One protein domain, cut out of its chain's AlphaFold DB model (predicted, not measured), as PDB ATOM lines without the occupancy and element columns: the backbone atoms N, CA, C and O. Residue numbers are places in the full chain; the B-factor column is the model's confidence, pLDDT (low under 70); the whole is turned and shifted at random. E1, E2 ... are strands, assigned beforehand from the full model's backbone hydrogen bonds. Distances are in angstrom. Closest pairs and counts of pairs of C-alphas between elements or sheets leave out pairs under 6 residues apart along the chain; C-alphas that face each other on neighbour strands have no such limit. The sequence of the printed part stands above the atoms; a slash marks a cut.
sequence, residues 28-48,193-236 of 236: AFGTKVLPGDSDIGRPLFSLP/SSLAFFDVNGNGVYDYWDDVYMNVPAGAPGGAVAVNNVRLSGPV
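What this domain is: This is residues 28 to 48 and 193 to 236 of the 236 residues of an uncharacterized protein of Methanosaeta sp. PtaU1.Bin060 (UniProt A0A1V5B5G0). This domain has little regular structure: a small two-stranded hairpin, E1 and E2, sits among long loops, and short pairings at residues 45 to 46 and 230 to 231 widen it into a narrow four-row sheet. The printed part has 65 residues, with no named helix and two named strands, E1 then E2, antiparallel; the class is all strand, though the strands hold only 8 residues. It is compact, with a radius of gyration of the C-alphas of 10.5 A, and rounded, spanning 28 by 25 by 16 A.

Where its parts are: E1 is residues 195 to 198, 10.6 A long, beginning at C-alpha 195 (-10.483, 33.052, 27.022). E2 is residues 211 to 214, 10.4 A long, ending at C-alpha 214 (-9.375, 30.226, 30.647).

How they stand to each other: E1 and E2 form a hairpin with 151 degrees between their directions. C-alphas 197 and 212 face each other at 4.4 A. N 198 and O 211, 2.8 A apart, are within hydrogen-bond range. Residues 45 to 46 pair antiparallel with residues 196 to 197 of E1, and residues 230 to 231 with residues 213 to 214 of E2.

The domain as a whole: Residues 49 to 192 are not printed; C-alphas 48 and 193 are 11.3 A apart across this cut. The link from E1 to E2, 12 residues, is long. pLDDT is under 70 at residues 193, 217 to 222 and 235 to 236.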
ATOM      1  N   ALA A  28       2.069  22.815  32.839       93.12
ATOM      2  CA  ALA A  28       1.393  21.940  31.895       93.12
ATOM      3  C   ALA A  28      -0.062  22.359  31.619       93.12
ATOM      4  O   ALA A  28      -0.747  22.942  32.470       93.12
ATOM      5  N   PHE A  29      -0.546  21.952  30.444       94.94
ATOM      6  CA  PHE A  29      -1.943  22.054  30.044       94.94
ATOM      7  C   PHE A  29      -2.895  21.481  31.099       94.94
ATOM      8  O   PHE A  29      -2.654  20.428  31.692       94.94
ATOM      9  N   GLY A  30      -3.993  22.194  31.323       94.69
ATOM     10  CA  GLY A  30      -5.048  21.833  32.254       94.69
ATOM     11  C   GLY A  30      -4.662  21.903  33.726       94.69
ATOM     12  O   GLY A  30      -5.435  21.490  34.592       94.69
ATOM     13  N   THR A  31      -3.499  22.450  34.066       94.00
ATOM     14  CA  THR A  31      -3.273  22.882  35.445       94.00
ATOM     15  C   THR A  31      -4.081  24.148  35.717       94.00
ATOM     16  O   THR A  31      -4.251  25.007  34.845       94.00
ATOM     17  N   LYS A  32      -4.606  24.260  36.937       92.75
ATOM     18  CA  LYS A  32      -5.133  25.529  37.431       92.75
ATOM     19  C   LYS A  32      -4.002  26.357  38.014       92.75
ATOM     20  O   LYS A  32      -3.076  25.797  38.598       92.75
ATOM     21  N   VAL A  33      -4.112  27.672  37.895       92.88
ATOM     22  CA  VAL A  33      -3.216  28.608  38.572       92.88
ATOM     23  C   VAL A  33      -3.446  28.502  40.078       92.88
ATOM     24  O   VAL A  33      -4.568  28.704  40.563       92.88
ATOM     25  N   LEU A  34      -2.391  28.160  40.811       93.31
ATOM     26  CA  LEU A  34      -2.371  27.999  42.261       93.31
ATOM     27  C   LEU A  34      -1.717  29.209  42.937       93.31
ATOM     28  O   LEU A  34      -0.880  29.874  42.331       93.31
ATOM     29  N   PRO A  35      -2.048  29.503  44.209       91.69
ATOM     30  CA  PRO A  35      -1.348  30.535  44.964       91.69
ATOM     31  C   PRO A  35       0.170  30.308  44.967       91.69
ATOM     32  O   PRO A  35       0.639  29.251  45.384       91.69
ATOM     33  N   GLY A  36       0.923  31.326  44.547       90.31
ATOM     34  CA  GLY A  36       2.385  31.277  44.463       90.31
ATOM     35  C   GLY A  36       2.938  30.875  43.096       90.31
ATOM     36  O   GLY A  36       4.155  30.930  42.932       90.31
ATOM     37  N   ASP A  37       2.085  30.527  42.128       93.25
ATOM     38  CA  ASP A  37       2.536  30.290  40.759       93.25
ATOM     39  C   ASP A  37       3.153  31.559  40.144       93.25
ATOM     40  O   ASP A  37       2.700  32.683  40.381       93.25
ATOM     41  N   SER A  38       4.211  31.367  39.354       91.62
ATOM     42  CA  SER A  38       5.055  32.427  38.788       91.62
ATOM     43  C   SER A  38       4.355  33.247  37.701       91.62
ATOM     44  O   SER A  38       4.824  34.325  37.330       91.62
ATOM     45  N   ASP A  39       3.235  32.748  37.183       91.75
ATOM     46  CA  ASP A  39       2.429  33.400  36.163       91.75
ATOM     47  C   ASP A  39       1.321  34.294  36.724       91.75
ATOM     48  O   ASP A  39       0.752  35.077  35.965       91.75
ATOM     49  N   ILE A  40       1.058  34.272  38.037       91.31
ATOM     50  CA  ILE A  40       0.090  35.180  38.665       91.31
ATOM     51  C   ILE A  40       0.452  36.641  38.370       91.31
ATOM     52  O   ILE A  40       1.576  37.092  38.583       91.31
ATOM     53  N   GLY A  41      -0.544  37.415  37.935       89.50
ATOM     54  CA  GLY A  41      -0.405  38.840  37.649       89.50
ATOM     55  C   GLY A  41       0.088  39.161  36.237       89.50
ATOM     56  O   GLY A  41       0.124  40.342  35.883       89.50
ATOM     57  N   ARG A  42       0.417  38.157  35.407       90.38
ATOM     58  CA  ARG A  42       0.731  38.375  33.985       90.38
ATOM     59  C   ARG A  42      -0.470  38.999  33.261       90.38
ATOM     60  O   ARG A  42      -1.582  38.499  33.434       90.38
ATOM     61  N   PRO A  43      -0.287  40.067  32.466       90.94
ATOM     62  CA  PRO A  43      -1.386  40.708  31.749       90.94
ATOM     63  C   PRO A  43      -1.964  39.767  30.690       90.94
ATOM     64  O   PRO A  43      -1.237  39.191  29.892       90.94
ATOM     65  N   LEU A  44      -3.281  39.630  30.660       90.50
ATOM     66  CA  LEU A  44      -3.992  38.823  29.683       90.50
ATOM     67  C   LEU A  44      -4.610  39.720  28.616       90.50
ATOM     68  O   LEU A  44      -5.290  40.695  28.920       90.50
ATOM     69  N   PHE A  45      -4.433  39.352  27.355       90.31
ATOM     70  CA  PHE A  45      -5.015  40.006  26.193       90.31
ATOM     71  C   PHE A  45      -6.149  39.160  25.622       90.31
ATOM     72  O   PHE A  45      -6.176  37.935  25.735       90.31
ATOM     73  N   SER A  46      -7.133  39.815  25.011       89.75
ATOM     74  CA  SER A  46      -8.252  39.093  24.401       89.75
ATOM     75  C   SER A  46      -7.780  38.342  23.163       89.75
ATOM     76  O   SER A  46      -7.170  38.945  22.285       89.75
ATOM     77  N   LEU A  47      -8.123  37.056  23.059       89.25
ATOM     78  CA  LEU A  47      -7.915  36.304  21.823       89.25
ATOM     79  C   LEU A  47      -8.662  36.969  20.648       89.25
ATOM     80  O   LEU A  47      -9.674  37.649  20.870       89.25
ATOM     81  N   PRO A  48      -8.203  36.769  19.397       88.75
ATOM     82  CA  PRO A  48      -8.836  37.378  18.233       88.75
ATOM     83  C   PRO A  48     -10.345  37.093  18.144       88.75
ATOM     84  O   PRO A  48     -10.827  35.996  18.432       88.75
ATOM     85  N   SER A 193     -13.837  37.707  27.225       58.38
ATOM     86  CA  SER A 193     -13.332  37.746  28.615       58.38
ATOM     87  C   SER A 193     -12.893  36.421  29.241       58.38
ATOM     88  O   SER A 193     -11.893  36.428  29.953       58.38
ATOM     89  N   SER A 194     -13.545  35.299  28.929       81.94
ATOM     90  CA  SER A 194     -13.221  34.016  29.573       81.94
ATOM     91  C   SER A 194     -12.070  33.249  28.917       81.94
ATOM     92  O   SER A 194     -11.554  32.325  29.530       81.94
ATOM     93  N   LEU A 195     -11.671  33.595  27.689       89.00
ATOM     94  CA  LEU A 195     -10.483  33.052  27.022       89.00
ATOM     95  C   LEU A 195      -9.555  34.204  26.647       89.00
ATOM     96  O   LEU A 195      -9.998  35.193  26.051       89.00
ATOM     97  N   ALA A 196      -8.285  34.080  27.003       91.44
ATOM     98  CA  ALA A 196      -7.300  35.135  26.837       91.44
ATOM     99  C   ALA A 196      -5.900  34.546  26.646       91.44
ATOM    100  O   ALA A 196      -5.689  33.366  26.925       91.44
ATOM    101  N   PHE A 197      -4.961  35.365  26.184       92.88
ATOM    102  CA  PHE A 197      -3.567  34.967  26.042       92.88
ATOM    103  C   PHE A 197      -2.621  35.910  26.783       92.88
ATOM    104  O   PHE A 197      -2.908  37.097  26.914       92.88
ATOM    105  N   PHE A 198      -1.505  35.384  27.270       93.12
ATOM    106  CA  PHE A 198      -0.368  36.182  27.706       93.12
ATOM    107  C   PHE A 198       0.583  36.348  26.521       93.12
ATOM    108  O   PHE A 198       1.064  35.353  25.985       93.12
ATOM    109  N   ASP A 199       0.815  37.596  26.124       93.25
ATOM    110  CA  ASP A 199       1.740  37.969  25.053       93.25
ATOM    111  C   ASP A 199       3.186  37.832  25.547       93.25
ATOM    112  O   ASP A 199       3.707  38.706  26.247       93.25
ATOM    113  N   VAL A 200       3.808  36.697  25.233       91.88
ATOM    114  CA  VAL A 200       5.136  36.332  25.749       91.88
ATOM    115  C   VAL A 200       6.222  37.179  25.091       91.88
ATOM    116  O   VAL A 200       7.213  37.530  25.731       91.88
ATOM    117  N   ASN A 201       6.051  37.519  23.814       91.19
ATOM    118  CA  ASN A 201       7.070  38.226  23.038       91.19
ATOM    119  C   ASN A 201       6.821  39.742  22.913       91.19
ATOM    120  O   ASN A 201       7.684  40.462  22.401       91.19
ATOM    121  N   GLY A 202       5.693  40.235  23.423       91.75
ATOM    122  CA  GLY A 202       5.360  41.654  23.511       91.75
ATOM    123  C   GLY A 202       4.911  42.280  22.189       91.75
ATOM    124  O   GLY A 202       5.027  43.502  22.038       91.75
ATOM    125  N   ASN A 203       4.470  41.489  21.207       92.44
ATOM    126  CA  ASN A 203       4.082  41.997  19.887       92.44
ATOM    127  C   ASN A 203       2.604  42.439  19.793       92.44
ATOM    128  O   ASN A 203       2.200  43.027  18.783       92.44
ATOM    129  N   GLY A 204       1.812  42.196  20.838       90.62
ATOM    130  CA  GLY A 204       0.398  42.546  20.959       90.62
ATOM    131  C   GLY A 204      -0.558  41.665  20.152       90.62
ATOM    132  O   GLY A 204      -1.723  42.040  19.983       90.62
ATOM    133  N   VAL A 205      -0.101  40.529  19.622       91.62
ATOM    134  CA  VAL A 205      -0.856  39.643  18.729       91.62
ATOM    135  C   VAL A 205      -0.675  38.197  19.166       91.62
ATOM    136  O   VAL A 205       0.443  37.740  19.317       91.62
ATOM    137  N   TYR A 206      -1.780  37.453  19.264       92.50
ATOM    138  CA  TYR A 206      -1.713  36.024  19.562       92.50
ATOM    139  C   TYR A 206      -0.898  35.260  18.506       92.50
ATOM    140  O   TYR A 206      -1.300  35.200  17.336       92.50
ATOM    141  N   ASP A 207       0.201  34.634  18.924       92.75
ATOM    142  CA  ASP A 207       1.055  33.812  18.071       92.75
ATOM    143  C   ASP A 207       1.534  32.511  18.738       92.75
ATOM    144  O   ASP A 207       0.929  32.017  19.688       92.75
ATOM    145  N   TYR A 208       2.565  31.874  18.174       92.19
ATOM    146  CA  TYR A 208       3.080  30.584  18.628       92.19
ATOM    147  C   TYR A 208       3.634  30.627  20.055       92.19
ATOM    148  O   TYR A 208       3.453  29.664  20.792       92.19
ATOM    149  N   TRP A 209       4.239  31.731  20.486       91.31
ATOM    150  CA  TRP A 209       4.935  31.804  21.773       91.31
ATOM    151  C   TRP A 209       4.010  32.067  22.959       91.31
ATOM    152  O   TRP A 209       4.414  31.846  24.093       91.31
ATOM    153  N   ASP A 210       2.779  32.498  22.698       93.81
ATOM    154  CA  ASP A 210       1.881  33.002  23.734       93.81
ATOM    155  C   ASP A 210       1.175  31.922  24.552       93.81
ATOM    156  O   ASP A 210       0.702  30.916  24.025       93.81
ATOM    157  N   ASP A 211       0.976  32.153  25.838       94.12
ATOM    158  CA  ASP A 211       0.227  31.203  26.658       94.12
ATOM    159  C   ASP A 211      -1.270  31.492  26.595       94.12
ATOM    160  O   ASP A 211      -1.678  32.646  26.692       94.12
ATOM    161  N   VAL A 212      -2.110  30.462  26.512       94.56
ATOM    162  CA  VAL A 212      -3.571  30.607  26.498       94.56
ATOM    163  C   VAL A 212      -4.163  30.190  27.836       94.56
ATOM    164  O   VAL A 212      -3.829  29.137  28.377       94.56
ATOM    165  N   TYR A 213      -5.107  30.980  28.341       93.50
ATOM    166  CA  TYR A 213      -5.786  30.748  29.611       93.50
ATOM    167  C   TYR A 213      -7.306  30.803  29.458       93.50
ATOM    168  O   TYR A 213      -7.853  31.616  28.707       93.50
ATOM    169  N   MET A 214      -7.992  29.988  30.258       91.19
ATOM    170  CA  MET A 214      -9.375  30.226  30.647       91.19
ATOM    171  C   MET A 214      -9.396  31.137  31.880       91.19
ATOM    172  O   MET A 214      -9.007  30.723  32.974       91.19
ATOM    173  N   ASN A 215      -9.868  32.366  31.709       86.00
ATOM    174  CA  ASN A 215      -9.905  33.408  32.728       86.00
ATOM    175  C   ASN A 215     -11.273  33.465  33.435       86.00
ATOM    176  O   ASN A 215     -12.178  34.184  33.009       86.00
ATOM    177  N   VAL A 216     -11.436  32.678  34.504       75.94
ATOM    178  CA  VAL A 216     -12.684  32.579  35.286       75.94
ATOM    179  C   VAL A 216     -12.372  32.558  36.798       75.94
ATOM    180  O   VAL A 216     -11.417  31.880  37.185       75.94
ATOM    181  N   PRO A 217     -13.169  33.235  37.661       61.53
ATOM    182  CA  PRO A 217     -14.295  34.113  37.314       61.53
ATOM    183  C   PRO A 217     -13.821  35.369  36.572       61.53
ATOM    184  O   PRO A 217     -12.753  35.897  36.864       61.53
ATOM    185  N   ALA A 218     -14.599  35.817  35.581       52.78
ATOM    186  CA  ALA A 218     -14.214  36.889  34.664       52.78
ATOM    187  C   ALA A 218     -13.998  38.224  35.403       52.78
ATOM    188  O   ALA A 218     -14.928  39.000  35.621       52.78
ATOM    189  N   GLY A 219     -12.751  38.509  35.770       45.06
ATOM    190  CA  GLY A 219     -12.299  39.811  36.254       45.06
ATOM    191  C   GLY A 219     -11.879  40.701  35.085       45.06
ATOM    192  O   GLY A 219     -10.702  41.004  34.949       45.06
ATOM    193  N   ALA A 220     -12.851  41.084  34.251       42.91
ATOM    194  CA  ALA A 220     -12.734  41.898  33.031       42.91
ATOM    195  C   ALA A 220     -12.009  41.251  31.815       42.91
ATOM    196  O   ALA A 220     -10.980  40.588  31.959       42.91
ATOM    197  N   PRO A 221     -12.517  41.456  30.578       48.09
ATOM    198  CA  PRO A 221     -11.743  41.181  29.368       48.09
ATOM    199  C   PRO A 221     -10.477  42.042  29.371       48.09
ATOM    200  O   PRO A 221     -10.570  43.262  29.485       48.09
ATOM    201  N   GLY A 222      -9.310  41.407  29.254       59.72
ATOM    202  CA  GLY A 222      -8.020  42.091  29.390       59.72
ATOM    203  C   GLY A 222      -7.404  42.052  30.801       59.72
ATOM    204  O   GLY A 222      -6.587  42.912  31.114       59.72
ATOM    205  N   GLY A 223      -7.870  41.147  31.676       78.75
ATOM    206  CA  GLY A 223      -7.427  41.024  33.072       78.75
ATOM    207  C   GLY A 223      -5.974  40.561  33.249       78.75
ATOM    208  O   GLY A 223      -5.136  40.738  32.376       78.75
ATOM    209  N   ALA A 224      -5.662  39.958  34.393       88.19
ATOM    210  CA  ALA A 224      -4.369  39.325  34.642       88.19
ATOM    211  C   ALA A 224      -4.578  37.863  35.037       88.19
ATOM    212  O   ALA A 224      -5.631  37.527  35.584       88.19
ATOM    213  N   VAL A 225      -3.582  37.015  34.785       90.62
ATOM    214  CA  VAL A 225      -3.581  35.624  35.242       90.62
ATOM    215  C   VAL A 225      -3.829  35.604  36.749       90.62
ATOM    216  O   VAL A 225      -3.112  36.243  37.525       90.62
ATOM    217  N   ALA A 226      -4.867  34.886  37.157       90.25
ATOM    218  CA  ALA A 226      -5.310  34.813  38.541       90.25
ATOM    219  C   ALA A 226      -5.490  33.362  38.982       90.25
ATOM    220  O   ALA A 226      -5.702  32.463  38.166       90.25
ATOM    221  N   VAL A 227      -5.453  33.145  40.300       91.12
ATOM    222  CA  VAL A 227      -5.767  31.844  40.903       91.12
ATOM    223  C   VAL A 227      -7.099  31.329  40.354       91.12
ATOM    224  O   VAL A 227      -8.044  32.102  40.198       91.12
ATOM    225  N   ASN A 228      -7.165  30.019  40.096       90.38
ATOM    226  CA  ASN A 228      -8.316  29.311  39.519       90.38
ATOM    227  C   ASN A 228      -8.524  29.495  37.999       90.38
ATOM    228  O   ASN A 228      -9.389  28.834  37.419       90.38
ATOM    229  N   ASN A 229      -7.711  30.309  37.314       91.75
ATOM    230  CA  ASN A 229      -7.627  30.242  35.852       91.75
ATOM    231  C   ASN A 229      -7.097  28.866  35.411       91.75
ATOM    232  O   ASN A 229      -6.306  28.251  36.127       91.75
ATOM    233  N   VAL A 230      -7.519  28.384  34.239       93.56
ATOM    234  CA  VAL A 230      -7.025  27.121  33.655       93.56
ATOM    235  C   VAL A 230      -6.045  27.437  32.539       93.56
ATOM    236  O   VAL A 230      -6.352  28.250  31.670       93.56
ATOM    237  N   ARG A 231      -4.894  26.772  32.526       95.00
ATOM    238  CA  ARG A 231      -3.911  26.886  31.444       95.00
ATOM    239  C   ARG A 231      -4.341  26.009  30.279       95.00
ATOM    240  O   ARG A 231      -4.438  24.793  30.420       95.00
ATOM    241  N   LEU A 232      -4.662  26.627  29.152       95.06
ATOM    242  CA  LEU A 232      -5.178  25.952  27.962       95.06
ATOM    243  C   LEU A 232      -4.110  25.690  26.905       95.06
ATOM    244  O   LEU A 232      -4.380  24.928  25.985       95.06
ATOM    245  N   SER A 233      -2.906  26.235  27.055       94.31
ATOM    246  CA  SER A 233      -1.710  25.763  26.356       94.31
ATOM    247  C   SER A 233      -0.665  25.278  27.359       94.31
ATOM    248  O   SER A 233      -0.658  25.702  28.516       94.31
ATOM    249  N   GLY A 234       0.182  24.346  26.927       78.25
ATOM    250  CA  GLY A 234       1.381  23.967  27.674       78.25
ATOM    251  C   GLY A 234       2.558  24.910  27.394       78.25
ATOM    252  O   GLY A 234       2.403  25.843  26.600       78.25
ATOM    253  N   PRO A 235       3.733  24.634  27.992       68.88
ATOM    254  CA  PRO A 235       4.979  25.287  27.614       68.88
ATOM    255  C   PRO A 235       5.237  25.060  26.124       68.88
ATOM    256  O   PRO A 235       5.071  23.936  25.634       68.88
ATOM    257  N   VAL A 236       5.612  26.128  25.427       58.69
ATOM    258  CA  VAL A 236       5.917  26.128  23.990       58.69
ATOM    259  C   VAL A 236       7.361  25.709  23.733       58.69
ATOM    260  O   VAL A 236       8.251  26.190  24.471       58.69
TER     261      VAL A 236